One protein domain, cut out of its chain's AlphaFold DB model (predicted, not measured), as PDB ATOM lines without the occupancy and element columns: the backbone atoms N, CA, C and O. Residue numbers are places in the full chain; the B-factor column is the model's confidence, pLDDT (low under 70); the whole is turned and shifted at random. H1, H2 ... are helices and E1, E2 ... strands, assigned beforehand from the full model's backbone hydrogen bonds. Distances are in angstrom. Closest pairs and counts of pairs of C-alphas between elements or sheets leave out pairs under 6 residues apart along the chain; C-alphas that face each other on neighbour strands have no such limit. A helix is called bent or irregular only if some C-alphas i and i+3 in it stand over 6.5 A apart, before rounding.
ATOM      1  N   VAL A  38     147.834 160.603 136.909       88.00
ATOM      2  CA  VAL A  38     147.990 161.952 136.336       88.00
ATOM      3  C   VAL A  38     149.296 162.106 135.554       88.00
ATOM      4  O   VAL A  38     149.350 162.903 134.630       88.00
ATOM      5  N   ASP A  39     150.324 161.328 135.904       88.75
ATOM      6  CA  ASP A  39     151.615 161.317 135.214       88.75
ATOM      7  C   ASP A  39     151.604 160.366 133.995       88.75
ATOM      8  O   ASP A  39     152.594 160.287 133.270       88.75
ATOM      9  N   ASP A  40     150.505 159.637 133.765       89.19
ATOM     10  CA  ASP A  40     150.356 158.738 132.622       89.19
ATOM     11  C   ASP A  40     150.059 159.552 131.358       89.19
ATOM     12  O   ASP A  40     148.926 159.943 131.065       89.19
ATOM     13  N   VAL A  41     151.122 159.865 130.623       85.81
ATOM     14  CA  VAL A  41     151.066 160.553 129.337       85.81
ATOM     15  C   VAL A  41     151.768 159.705 128.292       85.81
ATOM     16  O   VAL A  41     152.752 159.028 128.577       85.81
ATOM     17  N   ASN A  42     151.322 159.794 127.037       86.12
ATOM     18  CA  ASN A  42     152.112 159.263 125.936       86.12
ATOM     19  C   ASN A  42     153.440 160.051 125.854       86.12
ATOM     20  O   ASN A  42     153.402 161.236 125.494       86.12
ATOM     21  N   PRO A  43     154.603 159.427 126.131       78.62
ATOM     22  CA  PRO A  43     155.882 160.131 126.160       78.62
ATOM     23  C   PRO A  43     156.211 160.766 124.804       78.62
ATOM     24  O   PRO A  43     156.730 161.875 124.763       78.62
ATOM     25  N   ALA A  44     155.779 160.158 123.691       81.12
ATOM     26  CA  ALA A  44     155.977 160.710 122.352       81.12
ATOM     27  C   ALA A  44     155.223 162.031 122.104       81.12
ATOM     28  O   ALA A  44     155.588 162.784 121.203       81.12
ATOM     29  N   LYS A  45     154.177 162.324 122.891       88.69
ATOM     30  CA  LYS A  45     153.411 163.576 122.806       88.69
ATOM     31  C   LYS A  45     153.930 164.661 123.752       88.69
ATOM     32  O   LYS A  45     153.610 165.830 123.556       88.69
ATOM     33  N   CYS A  46     154.712 164.306 124.772       91.00
ATOM     34  CA  CYS A  46     155.257 165.278 125.710       91.00
ATOM     35  C   CYS A  46     156.599 165.816 125.200       91.00
ATOM     36  O   CYS A  46     157.585 165.086 125.101       91.00
ATOM     37  N   ILE A  47     156.665 167.126 124.945       91.19
ATOM     38  CA  ILE A  47     157.894 167.786 124.472       91.19
ATOM     39  C   ILE A  47     159.072 167.620 125.445       91.19
ATOM     40  O   ILE A  47     160.218 167.591 125.010       91.19
ATOM     41  N   PHE A  48     158.786 167.473 126.742       92.56
ATOM     42  CA  PHE A  48     159.785 167.328 127.801       92.56
ATOM     43  C   PHE A  48     160.194 165.874 128.059       92.56
ATOM     44  O   PHE A  48     161.234 165.642 128.664       92.56
ATOM     45  N   CYS A  49     159.425 164.889 127.586       91.50
ATOM     46  CA  CYS A  49     159.840 163.485 127.641       91.50
ATOM     47  C   CYS A  49     160.844 163.144 126.535       91.50
ATOM     48  O   CYS A  49     161.685 162.270 126.721       91.50
ATOM     49  N   ASN A  50     160.794 163.860 125.409       88.19
ATOM     50  CA  ASN A  50     161.638 163.597 124.246       88.19
ATOM     51  C   ASN A  50     162.688 164.703 124.053       88.19
ATOM     52  O   ASN A  50     162.833 165.252 122.958       88.19
ATOM     53  N   VAL A  51     163.403 165.068 125.114       90.69
ATOM     54  CA  VAL A  51     164.499 166.038 125.012       90.69
ATOM     55  C   VAL A  51     165.677 165.401 124.279       90.69
ATOM     56  O   VAL A  51     166.154 164.333 124.651       90.69
ATOM     57  N   SER A  52     166.129 166.058 123.216       90.25
ATOM     58  CA  SER A  52     167.151 165.559 122.301       90.25
ATOM     59  C   SER A  52     168.000 166.722 121.772       90.25
ATOM     60  O   SER A  52     167.514 167.853 121.672       90.25
ATOM     61  N   ARG A  53     169.281 166.468 121.464       91.31
ATOM     62  CA  ARG A  53     170.260 167.519 121.097       91.31
ATOM     63  C   ARG A  53     169.947 168.247 119.786       91.31
ATOM     64  O   ARG A  53     170.446 169.342 119.570       91.31
ATOM     65  N   ASP A  54     169.131 167.656 118.924       90.50
ATOM     66  CA  ASP A  54     168.629 168.256 117.685       90.50
ATOM     67  C   ASP A  54     167.530 169.305 117.928       90.50
ATOM     68  O   ASP A  54     167.338 170.189 117.097       90.50
ATOM     69  N   ARG A  55     166.819 169.237 119.064       89.44
ATOM     70  CA  ARG A  55     165.695 170.140 119.383       89.44
ATOM     71  C   ARG A  55     165.948 171.057 120.570       89.44
ATOM     72  O   ARG A  55     165.326 172.112 120.664       89.44
ATOM     73  N   PHE A  56     166.833 170.661 121.479       94.00
ATOM     74  CA  PHE A  56     167.126 171.386 122.708       94.00
ATOM     75  C   PHE A  56     168.619 171.667 122.825       94.00
ATOM     76  O   PHE A  56     169.455 170.801 122.570       94.00
ATOM     77  N   ASN A  57     168.949 172.868 123.300       93.56
ATOM     78  CA  ASN A  57     170.316 173.218 123.662       93.56
ATOM     79  C   ASN A  57     170.641 172.642 125.051       93.56
ATOM     80  O   ASN A  57     170.455 173.313 126.068       93.56
ATOM     81  N   ILE A  58     171.036 171.367 125.082       93.38
ATOM     82  CA  ILE A  58     171.331 170.621 126.312       93.38
ATOM     83  C   ILE A  58     172.681 171.071 126.877       93.38
ATOM     84  O   ILE A  58     173.711 170.986 126.212       93.38
ATOM     85  N   VAL A  59     172.663 171.513 128.134       90.62
ATOM     86  CA  VAL A  59     173.837 171.985 128.881       90.62
ATOM     87  C   VAL A  59     174.417 170.878 129.759       90.62
ATOM     88  O   VAL A  59     175.634 170.770 129.901       90.62
ATOM     89  N   LEU A  60     173.550 170.060 130.358       88.00
ATOM     90  CA  LEU A  60     173.931 168.947 131.224       88.00
ATOM     91  C   LEU A  60     172.933 167.805 131.052       88.00
ATOM     92  O   LEU A  60     171.728 168.035 130.941       88.00
ATOM     93  N   GLU A  61     173.442 166.582 131.068       88.75
ATOM     94  CA  GLU A  61     172.646 165.373 130.964       88.75
ATOM     95  C   GLU A  61     173.166 164.339 131.964       88.75
ATOM     96  O   GLU A  61     174.313 163.914 131.861       88.75
ATOM     97  N   ASP A  62     172.305 163.951 132.904       87.62
ATOM     98  CA  ASP A  62     172.569 162.933 133.920       87.62
ATOM     99  C   ASP A  62     171.544 161.787 133.797       87.62
ATOM    100  O   ASP A  62     170.588 161.839 133.009       87.62
ATOM    101  N   ASP A  63     171.695 160.751 134.624       89.44
ATOM    102  CA  ASP A  63     170.766 159.613 134.670       89.44
ATOM    103  C   ASP A  63     169.374 160.008 135.180       89.44
ATOM    104  O   ASP A  63     168.360 159.467 134.744       89.44
ATOM    105  N   LYS A  64     169.305 160.966 136.112       88.12
ATOM    106  CA  LYS A  64     168.047 161.395 136.748       88.12
ATOM    107  C   LYS A  64     167.472 162.684 136.164       88.12
ATOM    108  O   LYS A  64     166.253 162.865 136.179       88.12
ATOM    109  N   TYR A  65     168.327 163.574 135.667       89.62
ATOM    110  CA  TYR A  65     167.966 164.944 135.310       89.62
ATOM    111  C   TYR A  65     168.564 165.345 133.967       89.62
ATOM    112  O   TYR A  65     169.608 164.848 133.557       89.62
ATOM    113  N   ILE A  66     167.908 166.289 133.303       91.44
ATOM    114  CA  ILE A  66     168.424 166.934 132.102       91.44
ATOM    115  C   ILE A  66     168.237 168.444 132.215       91.44
ATOM    116  O   ILE A  66     167.217 168.926 132.715       91.44
ATOM    117  N   CYS A  67     169.252 169.189 131.782       91.50
ATOM    118  CA  CYS A  67     169.278 170.642 131.811       91.50
ATOM    119  C   CYS A  67     169.490 171.201 130.407       91.50
ATOM    120  O   CYS A  67     170.414 170.789 129.703       91.50
ATOM    121  N   PHE A  68     168.673 172.172 130.019       93.31
ATOM    122  CA  PHE A  68     168.779 172.845 128.730       93.31
ATOM    123  C   PHE A  68     168.403 174.323 128.836       93.31
ATOM    124  O   PHE A  68     167.716 174.743 129.769       93.31
ATOM    125  N   SER A  69     168.865 175.117 127.876       92.06
ATOM    126  CA  SER A  69     168.518 176.536 127.792       92.06
ATOM    127  C   SER A  69     167.048 176.726 127.425       92.06
ATOM    128  O   SER A  69     166.529 176.038 126.543       92.06
ATOM    129  N   ASP A  70     166.385 177.682 128.077       92.81
ATOM    130  CA  ASP A  70     165.023 178.069 127.717       92.81
ATOM    131  C   ASP A  70     164.993 178.646 126.288       92.81
ATOM    132  O   ASP A  70     165.889 179.390 125.881       92.81
ATOM    133  N   ARG A  71     163.952 178.313 125.516       92.44
ATOM    134  CA  ARG A  71     163.749 178.828 124.151       92.44
ATOM    135  C   ARG A  71     163.423 180.329 124.115       92.44
ATOM    136  O   ARG A  71     163.571 180.969 123.081       92.44
ATOM    137  N   SER A  72     162.906 180.873 125.213       92.56
ATOM    138  CA  SER A  72     162.464 182.258 125.380       92.56
ATOM    139  C   SER A  72     162.957 182.775 126.739       92.56
ATOM    140  O   SER A  72     162.172 182.932 127.677       92.56
ATOM    141  N   PRO A  73     164.275 183.001 126.883       90.19
ATOM    142  CA  PRO A  73     164.885 183.333 128.163       90.19
ATOM    143  C   PRO A  73     164.405 184.696 128.686       90.19
ATOM    144  O   PRO A  73     164.440 185.695 127.972       90.19
ATOM    145  N   ALA A  74     164.006 184.748 129.961       88.81
ATOM    146  CA  ALA A  74     163.615 185.984 130.651       88.81
ATOM    147  C   ALA A  74     164.788 186.654 131.402       88.81
ATOM    148  O   ALA A  74     164.603 187.656 132.089       88.81
ATOM    149  N   ALA A  75     165.991 186.086 131.299       88.00
ATOM    150  CA  ALA A  75     167.219 186.567 131.925       88.00
ATOM    151  C   ALA A  75     168.431 186.221 131.044       88.00
ATOM    152  O   ALA A  75     168.334 185.361 130.170       88.00
ATOM    153  N   ALA A  76     169.586 186.843 131.308       86.38
ATOM    154  CA  ALA A  76     170.828 186.583 130.567       86.38
ATOM    155  C   ALA A  76     171.235 185.096 130.574       86.38
ATOM    156  O   ALA A  76     171.787 184.593 129.601       86.38
ATOM    157  N   VAL A  77     170.930 184.391 131.667       85.12
ATOM    158  CA  VAL A  77     171.055 182.937 131.780       85.12
ATOM    159  C   VAL A  77     169.731 182.401 132.316       85.12
ATOM    160  O   VAL A  77     169.376 182.670 133.462       85.12
ATOM    161  N   HIS A  78     169.000 181.650 131.491       88.56
ATOM    162  CA  HIS A  78     167.755 180.989 131.882       88.56
ATOM    163  C   HIS A  78     167.804 179.522 131.453       88.56
ATOM    164  O   HIS A  78     167.698 179.200 130.269       88.56
ATOM    165  N   LEU A  79     168.029 178.647 132.429       89.75
ATOM    166  CA  LEU A  79     168.147 177.209 132.229       89.75
ATOM    167  C   LEU A  79     166.962 176.507 132.884       89.75
ATOM    168  O   LEU A  79     166.571 176.850 134.000       89.75
ATOM    169  N   LEU A  80     166.440 175.493 132.206       91.44
ATOM    170  CA  LEU A  80     165.407 174.613 132.726       91.44
ATOM    171  C   LEU A  80     166.048 173.284 133.110       91.44
ATOM    172  O   LEU A  80     166.790 172.697 132.325       91.44
ATOM    173  N   VAL A  81     165.762 172.820 134.326       90.25
ATOM    174  CA  VAL A  81     166.174 171.502 134.820       90.25
ATOM    175  C   VAL A  81     164.922 170.683 135.051       90.25
ATOM    176  O   VAL A  81     164.058 171.079 135.834       90.25
ATOM    177  N   ILE A  82     164.826 169.545 134.372       92.00
ATOM    178  CA  ILE A  82     163.676 168.649 134.475       92.00
ATOM    179  C   ILE A  82     164.134 167.235 134.864       92.00
ATOM    180  O   ILE A  82     165.234 166.815 134.489       92.00
ATOM    181  N   PRO A  83     163.317 166.479 135.618       92.50
ATOM    182  CA  PRO A  83     163.547 165.054 135.823       92.50
ATOM    183  C   PRO A  83     163.293 164.270 134.531       92.50
ATOM    184  O   PRO A  83     162.423 164.630 133.739       92.50
ATOM    185  N   ARG A  84     164.012 163.157 134.342       91.06
ATOM    186  CA  ARG A  84     163.700 162.197 133.265       91.06
ATOM    187  C   ARG A  84     162.365 161.489 133.485       91.06
ATOM    188  O   ARG A  84     161.700 161.093 132.532       91.06
ATOM    189  N   THR A  85     161.974 161.336 134.745       91.06
ATOM    190  CA  THR A  85     160.657 160.835 135.128       91.06
ATOM    191  C   THR A  85     159.598 161.890 134.824       91.06
ATOM    192  O   THR A  85     159.687 163.009 135.328       91.06
ATOM    193  N   HIS A  86     158.574 161.537 134.041       92.75
ATOM    194  CA  HIS A  86     157.476 162.456 133.749       92.75
ATOM    195  C   HIS A  86     156.683 162.788 135.018       92.75
ATOM    196  O   HIS A  86     156.292 161.898 135.768       92.75
ATOM    197  N   ILE A  87     156.427 164.077 135.238       93.06
ATOM    198  CA  ILE A  87     155.571 164.579 136.312       93.06
ATOM    199  C   ILE A  87     154.657 165.623 135.695       93.06
ATOM    200  O   ILE A  87     155.144 166.605 135.133       93.06
ATOM    201  N   ALA A  88     153.346 165.425 135.807       90.75
ATOM    202  CA  ALA A  88     152.385 166.220 135.048       90.75
ATOM    203  C   ALA A  88     152.434 167.714 135.388       90.75
ATOM    204  O   ALA A  88     152.387 168.571 134.508       90.75
ATOM    205  N   ASN A  89     152.495 168.036 136.681       90.25
ATOM    206  CA  ASN A  89     152.568 169.405 137.182       90.25
ATOM    207  C   ASN A  89     152.965 169.435 138.666       90.25
ATOM    208  O   ASN A  89     152.910 168.424 139.368       90.25
ATOM    209  N   VAL A  90     153.309 170.622 139.168       90.12
ATOM    210  CA  VAL A  90     153.708 170.836 140.571       90.12
ATOM    211  C   VAL A  90     152.589 170.535 141.582       90.12
ATOM    212  O   VAL A  90     152.877 170.175 142.720       90.12
ATOM    213  N   GLN A  91     151.316 170.639 141.188       89.50
ATOM    214  CA  GLN A  91     150.169 170.382 142.074       89.50
ATOM    215  C   GLN A  91     149.991 168.891 142.384       89.50
ATOM    216  O   GLN A  91     149.378 168.532 143.390       89.50
ATOM    217  N   SER A  92     150.536 168.021 141.531       89.38
ATOM    218  CA  SER A  92     150.540 166.578 141.758       89.38
ATOM    219  C   SER A  92     151.460 166.160 142.910       89.38
ATOM    220  O   SER A  92     151.264 165.077 143.456       89.38
ATOM    221  N   LEU A  93     152.436 166.996 143.293       91.25
ATOM    222  CA  LEU A  93     153.436 166.668 144.310       91.25
ATOM    223  C   LEU A  93     152.809 166.411 145.685       91.25
ATOM    224  O   LEU A  93     151.879 167.090 146.126       91.25
ATOM    225  N   THR A  94     153.377 165.431 146.379       91.00
ATOM    226  CA  THR A  94     152.975 164.996 147.721       91.00
ATOM    227  C   THR A  94     154.176 164.983 148.668       91.00
ATOM    228  O   THR A  94     155.316 165.126 148.232       91.00
ATOM    229  N   SER A  95     153.951 164.774 149.969       89.75
ATOM    230  CA  SER A  95     155.033 164.673 150.969       89.75
ATOM    231  C   SER A  95     156.083 163.595 150.650       89.75
ATOM    232  O   SER A  95     157.232 163.708 151.066       89.75
ATOM    233  N   ARG A  96     155.724 162.566 149.869       89.31
ATOM    234  CA  ARG A  96     156.659 161.527 149.403       89.31
ATOM    235  C   ARG A  96     157.673 162.052 148.393       89.31
ATOM    236  O   ARG A  96     158.759 161.496 148.270       89.31
ATOM    237  N   ASP A  97     157.325 163.128 147.700       91.31
ATOM    238  CA  ASP A  97     158.126 163.716 146.634       91.31
ATOM    239  C   ASP A  97     159.033 164.840 147.157       91.31
ATOM    240  O   ASP A  97     159.825 165.394 146.398       91.31
ATOM    241  N   THR A  98     158.972 165.180 148.451       90.75
ATOM    242  CA  THR A  98     159.820 166.241 149.012       90.75
ATOM    243  C   THR A  98     161.300 165.963 148.769       90.75
ATOM    244  O   THR A  98     162.060 166.869 148.425       90.75
ATOM    245  N   GLN A  99     161.713 164.701 148.900       90.88
ATOM    246  CA  GLN A  99     163.095 164.302 148.659       90.88
ATOM    247  C   GLN A  99     163.517 164.539 147.203       90.88
ATOM    248  O   GLN A  99     164.608 165.051 146.973       90.88
ATOM    249  N   LEU A 100     162.637 164.267 146.234       90.62
ATOM    250  CA  LEU A 100     162.891 164.556 144.821       90.62
ATOM    251  C   LEU A 100     163.164 166.051 144.601       90.62
ATOM    252  O   LEU A 100     164.120 166.405 143.916       90.62
ATOM    253  N   VAL A 101     162.351 166.929 145.199       90.38
ATOM    254  CA  VAL A 101     162.504 168.388 145.061       90.38
ATOM    255  C   VAL A 101     163.820 168.870 145.683       90.38
ATOM    256  O   VAL A 101     164.497 169.727 145.112       90.38
ATOM    257  N   ARG A 102     164.224 168.302 146.827       90.12
ATOM    258  CA  ARG A 102     165.527 168.599 147.446       90.12
ATOM    259  C   ARG A 102     166.696 168.096 146.597       90.12
ATOM    260  O   ARG A 102     167.662 168.832 146.417       90.12
ATOM    261  N   GLU A 103     166.604 166.885 146.049       88.31
ATOM    262  CA  GLU A 103     167.630 166.318 145.162       88.31
ATOM    263  C   GLU A 103     167.810 167.159 143.900       88.31
ATOM    264  O   GLU A 103     168.945 167.457 143.541       88.31
ATOM    265  N   MET A 104     166.715 167.627 143.295       87.38
ATOM    266  CA  MET A 104     166.769 168.533 142.144       87.38
ATOM    267  C   MET A 104     167.522 169.827 142.448       87.38
ATOM    268  O   MET A 104     168.195 170.361 141.577       87.38
ATOM    269  N   GLN A 105     167.414 170.352 143.672       84.19
ATOM    270  CA  GLN A 105     168.187 171.521 144.078       84.19
ATOM    271  C   GLN A 105     169.664 171.176 144.290       84.19
ATOM    272  O   GLN A 105     170.532 171.968 143.922       84.19
ATOM    273  N   ALA A 106     169.948 170.026 144.900       81.12
ATOM    274  CA  ALA A 106     171.306 169.575 145.181       81.12
ATOM    275  C   ALA A 106     172.080 169.186 143.909       81.12
ATOM    276  O   ALA A 106     173.293 169.374 143.863       81.12
ATOM    277  N   SER A 107     171.392 168.697 142.871       74.81
ATOM    278  CA  SER A 107     171.988 168.339 141.578       74.81
ATOM    279  C   SER A 107     172.344 169.554 140.718       74.81
ATOM    280  O   SER A 107     172.982 169.412 139.676       74.81
ATOM    281  N   LEU A 108     171.951 170.766 141.122       72.12
ATOM    282  CA  LEU A 108     172.335 171.975 140.406       72.12
ATOM    283  C   LEU A 108     173.837 172.209 140.547       72.12
ATOM    284  O   LEU A 108     174.339 172.559 141.614       72.12
ATOM    285  N   LYS A 109     174.544 172.104 139.418       63.69
ATOM    286  CA  LYS A 109     175.968 172.453 139.308       63.69
ATOM    287  C   LYS A 109     176.257 173.890 139.759       63.69
ATOM    288  O   LYS A 109     177.335 174.172 140.277       63.69
ATOM    289  N   TYR A 110     175.299 174.797 139.571       62.97
ATOM    290  CA  TYR A 110     175.412 176.201 139.956       62.97
ATOM    291  C   TYR A 110     174.548 176.501 141.177       62.97
ATOM    292  O   TYR A 110     173.377 176.127 141.245       62.97
ATOM    293  N   ARG A 111     175.123 177.226 142.142       66.12
ATOM    294  CA  ARG A 111     174.383 177.700 143.313       66.12
ATOM    295  C   ARG A 111     173.290 178.668 142.869       66.12
ATOM    296  O   ARG A 111     173.585 179.683 142.246       66.12
ATOM    297  N   PHE A 127     155.101 181.846 140.948       80.25
ATOM    298  CA  PHE A 127     156.185 180.866 140.953       80.25
ATOM    299  C   PHE A 127     156.265 180.122 142.287       80.25
ATOM    300  O   PHE A 127     156.512 180.729 143.330       80.25
ATOM    301  N   ALA A 128     156.175 178.795 142.244       81.25
ATOM    302  CA  ALA A 128     156.469 177.951 143.397       81.25
ATOM    303  C   ALA A 128     157.990 177.851 143.607       81.25
ATOM    304  O   ALA A 128     158.702 177.304 142.764       81.25
ATOM    305  N   GLU A 129     158.510 178.379 144.717       84.81
ATOM    306  CA  GLU A 129     159.923 178.181 145.062       84.81
ATOM    307  C   GLU A 129     160.150 176.827 145.698       84.81
ATOM    308  O   GLU A 129     159.414 176.436 146.600       84.81
ATOM    309  N   TRP A 130     161.244 176.164 145.325       86.75
ATOM    310  CA  TRP A 130     161.583 174.842 145.849       86.75
ATOM    311  C   TRP A 130     161.589 174.792 147.389       86.75
ATOM    312  O   TRP A 130     161.104 173.821 147.960       86.75
ATOM    313  N   LYS A 131     162.059 175.846 148.079       87.06
ATOM    314  CA  LYS A 131     162.043 175.918 149.554       87.06
ATOM    315  C   LYS A 131     160.624 175.933 150.110       87.06
ATOM    316  O   LYS A 131     160.324 175.200 151.048       87.06
ATOM    317  N   GLN A 132     159.761 176.767 149.527       84.25
ATOM    318  CA  GLN A 132     158.357 176.867 149.916       84.25
ATOM    319  C   GLN A 132     157.626 175.559 149.607       84.25
ATOM    320  O   GLN A 132     156.884 175.065 150.449       84.25
ATOM    321  N   THR A 133     157.886 174.960 148.443       86.31
ATOM    322  CA  THR A 133     157.369 173.645 148.063       86.31
ATOM    323  C   THR A 133     157.776 172.589 149.080       86.31
ATOM    324  O   THR A 133     156.896 171.934 149.625       86.31
ATOM    325  N   CYS A 134     159.063 172.467 149.418       88.56
ATOM    326  CA  CYS A 134     159.509 171.506 150.425       88.56
ATOM    327  C   CYS A 134     158.795 171.715 151.767       88.56
ATOM    328  O   CYS A 134     158.226 170.769 152.298       88.56
ATOM    329  N   ALA A 135     158.722 172.956 152.259       85.75
ATOM    330  CA  ALA A 135     158.041 173.274 153.515       85.75
ATOM    331  C   ALA A 135     156.525 172.988 153.488       85.75
ATOM    332  O   ALA A 135     155.927 172.658 154.513       85.75
ATOM    333  N   LEU A 136     155.865 173.129 152.333       86.38
ATOM    334  CA  LEU A 136     154.466 172.729 152.160       86.38
ATOM    335  C   LEU A 136     154.327 171.206 152.233       86.38
ATOM    336  O   LEU A 136     153.497 170.717 152.997       86.38
ATOM    337  N   LEU A 137     155.150 170.482 151.471       89.06
ATOM    338  CA  LEU A 137     155.094 169.026 151.360       89.06
ATOM    339  C   LEU A 137     155.472 168.327 152.677       89.06
ATOM    340  O   LEU A 137     154.793 167.382 153.071       89.06
ATOM    341  N   ASP A 138     156.485 168.822 153.396       88.88
ATOM    342  CA  ASP A 138     156.869 168.340 154.735       88.88
ATOM    343  C   ASP A 138     155.732 168.491 155.750       88.88
ATOM    344  O   ASP A 138     155.513 167.620 156.586       88.88
ATOM    345  N   ALA A 139     154.960 169.576 155.644       85.75
ATOM    346  CA  ALA A 139     153.783 169.814 156.474       85.75
ATOM    347  C   ALA A 139     152.547 169.003 156.024       85.75
ATOM    348  O   ALA A 139     151.443 169.265 156.498       85.75
ATOM    349  N   GLY A 140     152.692 168.076 155.068       84.25
ATOM    350  CA  GLY A 140     151.584 167.292 154.510       84.25
ATOM    351  C   GLY A 140     150.603 168.107 153.660       84.25
ATOM    352  O   GLY A 140     149.514 167.633 153.343       84.25
TER     353      GLY A 140
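Overview. This is residues 38 to 111 and 127 to 140 of the 148 residues of an uncharacterized protein of Kalmanozyma brasiliensis (strain GHG001) (UniProt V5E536). What is the shape? With little regular structure, it is a small meander, E1, E2, E3, each strand the antiparallel neighbour of the one before, with helices H1 and H2 side by side beyond it; unnamed residues 38 to 57 come first. How large is it? The 88 printed residues, 35 in named elements of mixed class, are compact, with radius of gyration of the C-alphas 13.8 A and spans 41 by 33 by 24 A.

Arrangement. How do strands pair? E1, residues 58 to 61, and E2, residues 65 to 69, form a hairpin, with N 59 and O 67 2.8 A apart. E2 and E3, residues 79 to 83, form another, with N 80 and O 68 2.9 A apart. Where are the helices? H1, residues 95 to 106, only grazes the sheet with residues 100 to 105. H2, residues 130 to 138, touches H1 at a shallow tilt of 25 degrees, opposite ways; their closest C-alphas, Ser 95 and Leu 137, are 4.4 A apart. Every O i to N i+4 pair is within hydrogen-bond range in H2, and 6 of 8 in H1.

Along the chain. Where does E1 begin? C-alpha 58 is at (171.331, 170.621, 126.312). How long are the helices? H1, irregular with C-alphas 96 and 99 7.0 A apart, spans 18.0 A from first to last C-alpha; H2 spans 12.0 A and ends at Asp 138, with C-alpha 138 at (156.869, 168.340, 154.735).

Size, cuts and confidence. Is anything cut? Residues 112 to 126 are not printed; C-alphas 111 and 127 are 18.6 A apart. Where is confidence low? Residues 109 to 111 are under 70.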